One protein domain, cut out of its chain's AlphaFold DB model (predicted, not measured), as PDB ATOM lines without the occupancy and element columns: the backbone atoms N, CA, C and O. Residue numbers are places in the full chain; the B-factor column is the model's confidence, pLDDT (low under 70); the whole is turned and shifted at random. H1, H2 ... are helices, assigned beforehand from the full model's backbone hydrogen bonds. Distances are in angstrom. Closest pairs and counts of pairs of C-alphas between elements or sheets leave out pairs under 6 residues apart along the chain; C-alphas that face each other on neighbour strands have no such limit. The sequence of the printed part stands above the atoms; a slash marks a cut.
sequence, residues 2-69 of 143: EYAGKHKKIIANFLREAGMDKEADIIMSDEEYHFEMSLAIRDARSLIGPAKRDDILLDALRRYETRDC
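What this domain is: This is residues 2 to 69 of the 143 residues of an uncharacterized protein of Candidatus Altiarchaeales archaeon HGW-Altiarchaeales-2 (UniProt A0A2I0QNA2). H1 is the middle of a rounded four-helix body: H2 folds back beside it, H3 packs on it at a steep tilt, and H4 crosses its residues 7 to 11. The printed part has 68 residues, with H1, H2, H3 and H4 in chain order and no named strand: all helix. It is compact, radius of gyration of the C-alphas 10.8 A, spanning 28 by 24 by 19 A.

Where its parts are: H1, residues 5 to 17, begins at C-alpha 5 (114.967, 169.694, 196.698) and is 18.4 A long. H2 is residues 21 to 29, 12.4 A. H3 is residues 35 to 48, 20.3 A. H4, residues 55 to 65, 15.4 A, ends at C-alpha 65 (124.753, 159.284, 201.818).

How they stand to each other: H1, the hub, touches H2 in a hairpin (closest C-alphas Ala 12 and Ala 24, 4.1 A; shallow tilt of 5 degrees, opposite ways). It touches H3 (Leu 15 and Ala 44, 5.9 A; steep tilt of 50 degrees) and H4 (His 7 and Ala 60, 4.7 A; about perpendicular, 76 degrees). H2 and H4 are apart. In each helix every O i to N i+4 pair is within hydrogen-bond range.

The domain as a whole: The printed part has no cut and no long link. Mean pLDDT of the printed part is 74.6; 26 residues are under 70, among them 49 to 55.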
ATOM      1  N   GLU A   2     109.342 162.477 197.679       40.62
ATOM      2  CA  GLU A   2     109.859 163.786 197.259       40.62
ATOM      3  C   GLU A   2     111.241 164.030 197.895       40.62
ATOM      4  O   GLU A   2     111.446 164.841 198.796       40.62
ATOM      5  N   TYR A   3     112.196 163.199 197.489       54.16
ATOM      6  CA  TYR A   3     113.585 163.272 197.883       54.16
ATOM      7  C   TYR A   3     114.350 163.928 196.743       54.16
ATOM      8  O   TYR A   3     114.819 163.241 195.848       54.16
ATOM      9  N   ALA A   4     114.435 165.257 196.749       61.44
ATOM     10  CA  ALA A   4     115.433 165.952 195.938       61.44
ATOM     11  C   ALA A   4     115.694 167.366 196.469       61.44
ATOM     12  O   ALA A   4     116.777 167.635 196.967       61.44
ATOM     13  N   GLY A   5     114.704 168.264 196.465       68.88
ATOM     14  CA  GLY A   5     114.967 169.694 196.698       68.88
ATOM     15  C   GLY A   5     115.266 170.087 198.151       68.88
ATOM     16  O   GLY A   5     116.257 170.762 198.429       68.88
ATOM     17  N   LYS A   6     114.418 169.669 199.103       76.88
ATOM     18  CA  LYS A   6     114.490 170.155 200.497       76.88
ATOM     19  C   LYS A   6     115.784 169.739 201.202       76.88
ATOM     20  O   LYS A   6     116.421 170.571 201.840       76.88
ATOM     21  N   HIS A   7     116.188 168.477 201.062       77.19
ATOM     22  CA  HIS A   7     117.401 167.950 201.694       77.19
ATOM     23  C   HIS A   7     118.670 168.508 201.044       77.19
ATOM     24  O   HIS A   7     119.555 168.945 201.771       77.19
ATOM     25  N   LYS A   8     118.723 168.621 199.706       82.69
ATOM     26  CA  LYS A   8     119.826 169.308 199.009       82.69
ATOM     27  C   LYS A   8     120.010 170.730 199.529       82.69
ATOM     28  O   LYS A   8     121.122 171.111 199.866       82.69
ATOM     29  N   LYS A   9     118.917 171.481 199.704       87.12
ATOM     30  CA  LYS A   9     118.964 172.848 200.243       87.12
ATOM     31  C   LYS A   9     119.515 172.906 201.671       87.12
ATOM     32  O   LYS A   9     120.293 173.801 201.981       87.12
ATOM     33  N   ILE A  10     119.135 171.955 202.525       86.56
ATOM     34  CA  ILE A  10     119.656 171.851 203.897       86.56
ATOM     35  C   ILE A  10     121.172 171.610 203.881       86.56
ATOM     36  O   ILE A  10     121.906 172.306 204.578       86.56
ATOM     37  N   ILE A  11     121.649 170.674 203.055       85.25
ATOM     38  CA  ILE A  11     123.079 170.348 202.965       85.25
ATOM     39  C   ILE A  11     123.866 171.497 202.319       85.25
ATOM     40  O   ILE A  11     124.924 171.870 202.811       85.25
ATOM     41  N   ALA A  12     123.333 172.107 201.263       89.94
ATOM     42  CA  ALA A  12     123.954 173.249 200.603       89.94
ATOM     43  C   ALA A  12     124.110 174.435 201.562       89.94
ATOM     44  O   ALA A  12     125.174 175.037 201.623       89.94
ATOM     45  N   ASN A  13     123.088 174.745 202.366       90.50
ATOM     46  CA  ASN A  13     123.198 175.786 203.390       90.50
ATOM     47  C   ASN A  13     124.280 175.458 204.422       90.50
ATOM     48  O   ASN A  13     125.062 176.333 204.775       90.50
ATOM     49  N   PHE A  14     124.359 174.201 204.859       87.94
ATOM     50  CA  PHE A  14     125.405 173.750 205.771       87.94
ATOM     51  C   PHE A  14     126.816 173.923 205.182       87.94
ATOM     52  O   PHE A  14     127.709 174.404 205.871       87.94
ATOM     53  N   LEU A  15     127.015 173.602 203.903       89.62
ATOM     54  CA  LEU A  15     128.290 173.827 203.215       89.62
ATOM     55  C   LEU A  15     128.626 175.320 203.091       89.62
ATOM     56  O   LEU A  15     129.757 175.717 203.361       89.62
ATOM     57  N   ARG A  16     127.643 176.171 202.774       93.00
ATOM     58  CA  ARG A  16     127.843 177.632 202.742       93.00
ATOM     59  C   ARG A  16     128.209 178.201 204.111       93.00
ATOM     60  O   ARG A  16     129.074 179.066 204.192       93.00
ATOM     61  N   GLU A  17     127.629 177.683 205.194       90.12
ATOM     62  CA  GLU A  17     128.036 178.061 206.558       90.12
ATOM     63  C   GLU A  17     129.507 177.727 206.855       90.12
ATOM     64  O   GLU A  17     130.133 178.414 207.660       90.12
ATOM     65  N   ALA A  18     130.076 176.716 206.193       88.81
ATOM     66  CA  ALA A  18     131.498 176.380 206.273       88.81
ATOM     67  C   ALA A  18     132.384 177.171 205.288       88.81
ATOM     68  O   ALA A  18     133.592 176.948 205.265       88.81
ATOM     69  N   GLY A  19     131.816 178.061 204.464       92.19
ATOM     70  CA  GLY A  19     132.538 178.763 203.394       92.19
ATOM     71  C   GLY A  19     132.812 177.906 202.149       92.19
ATOM     72  O   GLY A  19     133.740 178.197 201.400       92.19
ATOM     73  N   MET A  20     132.035 176.840 201.937       92.88
ATOM     74  CA  MET A  20     132.190 175.875 200.838       92.88
ATOM     75  C   MET A  20     131.125 176.092 199.747       92.88
ATOM     76  O   MET A  20     130.278 175.232 199.491       92.88
ATOM     77  N   ASP A  21     131.116 177.281 199.135       93.81
ATOM     78  CA  ASP A  21     130.085 177.681 198.162       93.81
ATOM     79  C   ASP A  21     130.076 176.808 196.895       93.81
ATOM     80  O   ASP A  21     129.010 176.457 196.390       93.81
ATOM     81  N   LYS A  22     131.254 176.392 196.411       92.75
ATOM     82  CA  LYS A  22     131.374 175.529 195.223       92.75
ATOM     83  C   LYS A  22     130.688 174.183 195.432       92.75
ATOM     84  O   LYS A  22     129.933 173.727 194.580       92.75
ATOM     85  N   GLU A  23     130.949 173.549 196.564       90.69
ATOM     86  CA  GLU A  23     130.390 172.252 196.924       90.69
ATOM     87  C   GLU A  23     128.881 172.359 197.183       90.69
ATOM     88  O   GLU A  23     128.120 171.461 196.821       90.69
ATOM     89  N   ALA A  24     128.423 173.487 197.737       90.56
ATOM     90  CA  ALA A  24     127.000 173.770 197.895       90.56
ATOM     91  C   ALA A  24     126.266 173.840 196.545       90.56
ATOM     92  O   ALA A  24     125.158 173.311 196.419       90.56
ATOM     93  N   ASP A  25     126.875 174.461 195.534       90.69
ATOM     94  CA  ASP A  25     126.290 174.578 194.197       90.69
ATOM     95  C   ASP A  25     126.286 173.237 193.446       90.69
ATOM     96  O   ASP A  25     125.311 172.920 192.756       90.69
ATOM     97  N   ILE A  26     127.308 172.400 193.652       88.06
ATOM     98  CA  ILE A  26     127.339 171.021 193.140       88.06
ATOM     99  C   ILE A  26     126.176 170.214 193.729       88.06
ATOM    100  O   ILE A  26     125.385 169.645 192.982       88.06
ATOM    101  N   ILE A  27     125.979 170.230 195.053       84.38
ATOM    102  CA  ILE A  27     124.865 169.501 195.686       84.38
ATOM    103  C   ILE A  27     123.493 169.974 195.189       84.38
ATOM    104  O   ILE A  27     122.561 169.174 195.100       84.38
ATOM    105  N   MET A  28     123.343 171.264 194.885       86.62
ATOM    106  CA  MET A  28     122.080 171.815 194.388       86.62
ATOM    107  C   MET A  28     121.793 171.446 192.930       86.62
ATOM    108  O   MET A  28     120.622 171.298 192.578       86.62
ATOM    109  N   SER A  29     122.829 171.309 192.103       83.75
ATOM    110  CA  SER A  29     122.706 171.046 190.664       83.75
ATOM    111  C   SER A  29     122.725 169.560 190.308       83.75
ATOM    112  O   SER A  29     122.136 169.179 189.300       83.75
ATOM    113  N   ASP A  30     123.330 168.717 191.145       75.75
ATOM    114  CA  ASP A  30     123.565 167.313 190.827       75.75
ATOM    115  C   ASP A  30     122.528 166.367 191.456       75.75
ATOM    116  O   ASP A  30     122.173 166.471 192.638       75.75
ATOM    117  N   GLU A  31     122.000 165.436 190.662       67.06
ATOM    118  CA  GLU A  31     121.078 164.387 191.113       67.06
ATOM    119  C   GLU A  31     121.776 163.076 191.495       67.06
ATOM    120  O   GLU A  31     121.134 162.225 192.116       67.06
ATOM    121  N   GLU A  32     123.080 162.946 191.247       67.44
ATOM    122  CA  GLU A  32     123.892 161.754 191.509       67.44
ATOM    123  C   GLU A  32     124.742 161.867 192.776       67.44
ATOM    124  O   GLU A  32     125.052 162.962 193.263       67.44
ATOM    125  N   TYR A  33     125.057 160.710 193.381       65.88
ATOM    126  CA  TYR A  33     125.943 160.614 194.545       65.88
ATOM    127  C   TYR A  33     127.401 160.723 194.146       65.88
ATOM    128  O   TYR A  33     127.934 159.858 193.462       65.88
ATOM    129  N   HIS A  34     128.049 161.747 194.700       69.06
ATOM    130  CA  HIS A  34     129.486 161.952 194.602       69.06
ATOM    131  C   HIS A  34     130.138 161.739 195.957       69.06
ATOM    132  O   HIS A  34     129.782 162.390 196.949       69.06
ATOM    133  N   PHE A  35     131.118 160.840 195.992       65.50
ATOM    134  CA  PHE A  35     131.913 160.564 197.186       65.50
ATOM    135  C   PHE A  35     132.665 161.821 197.649       65.50
ATOM    136  O   PHE A  35     132.771 162.090 198.843       65.50
ATOM    137  N   GLU A  36     133.103 162.653 196.717       68.81
ATOM    138  CA  GLU A  36     133.768 163.931 196.946       68.81
ATOM    139  C   GLU A  36     132.897 164.880 197.778       68.81
ATOM    140  O   GLU A  36     133.397 165.572 198.664       68.81
ATOM    141  N   MET A  37     131.576 164.855 197.580       76.94
ATOM    142  CA  MET A  37     130.647 165.659 198.381       76.94
ATOM    143  C   MET A  37     130.519 165.138 199.813       76.94
ATOM    144  O   MET A  37     130.346 165.928 200.738       76.94
ATOM    145  N   SER A  38     130.664 163.827 200.030       70.56
ATOM    146  CA  SER A  38     130.726 163.267 201.389       70.56
ATOM    147  C   SER A  38     131.976 163.750 202.141       70.56
ATOM    148  O   SER A  38     131.908 164.120 203.317       70.56
ATOM    149  N   LEU A  39     133.112 163.868 201.440       70.00
ATOM    150  CA  LEU A  39     134.330 164.462 201.995       70.00
ATOM    151  C   LEU A  39     134.129 165.946 202.319       70.00
ATOM    152  O   LEU A  39     134.471 166.369 203.420       70.00
ATOM    153  N   ALA A  40     133.498 166.708 201.424       80.94
ATOM    154  CA  ALA A  40     133.198 168.118 201.656       80.94
ATOM    155  C   ALA A  40     132.316 168.339 202.898       80.94
ATOM    156  O   ALA A  40     132.624 169.163 203.754       80.94
ATOM    157  N   ILE A  41     131.258 167.538 203.056       78.31
ATOM    158  CA  ILE A  41     130.373 167.560 204.233       78.31
ATOM    159  C   ILE A  41     131.155 167.292 205.529       78.31
ATOM    160  O   ILE A  41     130.895 167.910 206.567       78.31
ATOM    161  N   ARG A  42     132.116 166.361 205.501       72.31
ATOM    162  CA  ARG A  42     132.984 166.078 206.652       72.31
ATOM    163  C   ARG A  42     133.827 167.286 207.017       72.31
ATOM    164  O   ARG A  42     133.944 167.611 208.197       72.31
ATOM    165  N   ASP A  43     134.436 167.900 206.018       80.12
ATOM    166  CA  ASP A  43     135.363 169.000 206.224       80.12
ATOM    167  C   ASP A  43     134.593 170.226 206.734       80.12
ATOM    168  O   ASP A  43     134.973 170.794 207.758       80.12
ATOM    169  N   ALA A  44     133.407 170.503 206.178       83.06
ATOM    170  CA  ALA A  44     132.457 171.476 206.719       83.06
ATOM    171  C   ALA A  44     132.122 171.222 208.198       83.06
ATOM    172  O   ALA A  44     132.113 172.137 209.021       83.06
ATOM    173  N   ARG A  45     131.911 169.962 208.586       73.50
ATOM    174  CA  ARG A  45     131.633 169.600 209.982       73.50
ATOM    175  C   ARG A  45     132.822 169.833 210.914       73.50
ATOM    176  O   ARG A  45     132.609 170.180 212.076       73.50
ATOM    177  N   SER A  46     134.043 169.633 210.431       75.44
ATOM    178  CA  SER A  46     135.263 169.956 211.177       75.44
ATOM    179  C   SER A  46     135.426 171.469 211.372       75.44
ATOM    180  O   SER A  46     135.916 171.886 212.416       75.44
ATOM    181  N   LEU A  47     134.968 172.277 210.409       81.81
ATOM    182  CA  LEU A  47     135.047 173.742 210.434       81.81
ATOM    183  C   LEU A  47     133.974 174.392 211.327       81.81
ATOM    184  O   LEU A  47     134.277 175.315 212.075       81.81
ATOM    185  N   ILE A  48     132.732 173.897 211.285       75.75
ATOM    186  CA  ILE A  48     131.587 174.487 212.011       75.75
ATOM    187  C   ILE A  48     131.473 173.930 213.450       75.75
ATOM    188  O   ILE A  48     130.847 174.527 214.328       75.75
ATOM    189  N   GLY A  49     132.094 172.779 213.722       63.59
ATOM    190  CA  GLY A  49     132.058 172.118 215.024       63.59
ATOM    191  C   GLY A  49     130.758 171.335 215.297       63.59
ATOM    192  O   GLY A  49     129.842 171.269 214.476       63.59
ATOM    193  N   PRO A  50     130.652 170.661 216.459       57.47
ATOM    194  CA  PRO A  50     129.532 169.768 216.772       57.47
ATOM    195  C   PRO A  50     128.201 170.480 217.085       57.47
ATOM    196  O   PRO A  50     127.187 169.797 217.209       57.47
ATOM    197  N   ALA A  51     128.187 171.812 217.211       46.03
ATOM    198  CA  ALA A  51     127.140 172.561 217.913       46.03
ATOM    199  C   ALA A  51     125.886 172.935 217.093       46.03
ATOM    200  O   ALA A  51     124.918 173.419 217.671       46.03
ATOM    201  N   LYS A  52     125.841 172.682 215.782       49.62
ATOM    202  CA  LYS A  52     124.647 172.942 214.953       49.62
ATOM    203  C   LYS A  52     124.161 171.673 214.266       49.62
ATOM    204  O   LYS A  52     124.273 171.523 213.054       49.62
ATOM    205  N   ARG A  53     123.668 170.712 215.040       57.66
ATOM    206  CA  ARG A  53     123.066 169.500 214.470       57.66
ATOM    207  C   ARG A  53     121.609 169.425 214.852       57.66
ATOM    208  O   ARG A  53     121.236 168.712 215.771       57.66
ATOM    209  N   ASP A  54     120.824 170.210 214.129       66.06
ATOM    210  CA  ASP A  54     119.396 169.968 214.012       66.06
ATOM    211  C   ASP A  54     119.200 168.550 213.441       66.06
ATOM    212  O   ASP A  54     119.904 168.147 212.503       66.06
ATOM    213  N   ASP A  55     118.265 167.787 214.009       62.12
ATOM    214  CA  ASP A  55     117.872 166.456 213.533       62.12
ATOM    215  C   ASP A  55     117.540 166.476 212.032       62.12
ATOM    216  O   ASP A  55     117.761 165.491 211.323       62.12
ATOM    217  N   ILE A  56     117.098 167.631 211.527       70.06
ATOM    218  CA  ILE A  56     116.815 167.895 210.116       70.06
ATOM    219  C   ILE A  56     118.073 167.806 209.234       70.06
ATOM    220  O   ILE A  56     118.022 167.217 208.152       70.06
ATOM    221  N   LEU A  57     119.212 168.359 209.669       73.12
ATOM    222  CA  LEU A  57     120.472 168.265 208.920       73.12
ATOM    223  C   LEU A  57     120.995 166.830 208.927       73.12
ATOM    224  O   LEU A  57     121.444 166.328 207.899       73.12
ATOM    225  N   LEU A  58     120.898 166.149 210.069       67.69
ATOM    226  CA  LEU A  58     121.295 164.748 210.177       67.69
ATOM    227  C   LEU A  58     120.447 163.843 209.277       67.69
ATOM    228  O   LEU A  58     120.999 162.968 208.615       67.69
ATOM    229  N   ASP A  59     119.131 164.057 209.212       66.38
ATOM    230  CA  ASP A  59     118.246 163.326 208.299       66.38
ATOM    231  C   ASP A  59     118.582 163.608 206.825       66.38
ATOM    232  O   ASP A  59     118.680 162.675 206.025       66.38
ATOM    233  N   ALA A  60     118.846 164.871 206.472       73.38
ATOM    234  CA  ALA A  60     119.248 165.249 205.117       73.38
ATOM    235  C   ALA A  60     120.560 164.571 204.690       73.38
ATOM    236  O   ALA A  60     120.618 163.956 203.626       73.38
ATOM    237  N   LEU A  61     121.591 164.633 205.538       73.25
ATOM    238  CA  LEU A  61     122.890 164.009 205.282       73.25
ATOM    239  C   LEU A  61     122.774 162.492 205.145       73.25
ATOM    240  O   LEU A  61     123.282 161.925 204.180       73.25
ATOM    241  N   ARG A  62     122.033 161.842 206.051       67.31
ATOM    242  CA  ARG A  62     121.788 160.395 205.995       67.31
ATOM    243  C   ARG A  62     121.212 159.989 204.654       67.31
ATOM    244  O   ARG A  62     121.753 159.115 203.996       67.31
ATOM    245  N   ARG A  63     120.123 160.627 204.241       68.38
ATOM    246  CA  ARG A  63     119.434 160.247 203.010       68.38
ATOM    247  C   ARG A  63     120.253 160.580 201.755       68.38
ATOM    248  O   ARG A  63     120.058 159.934 200.733       68.38
ATOM    249  N   TYR A  64     121.154 161.567 201.810       71.94
ATOM    250  CA  TYR A  64     122.098 161.856 200.725       71.94
ATOM    251  C   TYR A  64     123.159 160.756 200.613       71.94
ATOM    252  O   TYR A  64     123.386 160.239 199.524       71.94
ATOM    253  N   GLU A  65     123.748 160.352 201.740       65.56
ATOM    254  CA  GLU A  65     124.753 159.284 201.818       65.56
ATOM    255  C   GLU A  65     124.191 157.907 201.436       65.56
ATOM    256  O   GLU A  65     124.922 157.052 200.947       65.56
ATOM    257  N   THR A  66     122.893 157.673 201.647       60.66
ATOM    258  CA  THR A  66     122.278 156.351 201.471       60.66
ATOM    259  C   THR A  66     121.350 156.214 200.268       60.66
ATOM    260  O   THR A  66     120.747 155.149 200.110       60.66
ATOM    261  N   ARG A  67     121.210 157.236 199.406       61.22
ATOM    262  CA  ARG A  67     120.217 157.214 198.306       61.22
ATOM    263  C   ARG A  67     120.405 156.061 197.315       61.22
ATOM    264  O   ARG A  67     119.415 155.525 196.810       61.22
ATOM    265  N   ASP A  68     121.651 155.642 197.111       58.62
ATOM    266  CA  ASP A  68     122.011 154.561 196.192       58.62
ATOM    267  C   ASP A  68     122.227 153.224 196.906       58.62
ATOM    268  O   ASP A  68     122.472 152.207 196.264       58.62
ATOM    269  N   CYS A  69     122.059 153.183 198.232       56.38
ATOM    270  CA  CYS A  69     122.145 151.947 198.992       56.38
ATOM    271  C   CYS A  69     120.853 151.121 198.831       56.38
ATOM    272  O   CYS A  69     119.790 151.549 199.304       56.38
TER     273      CYS A  69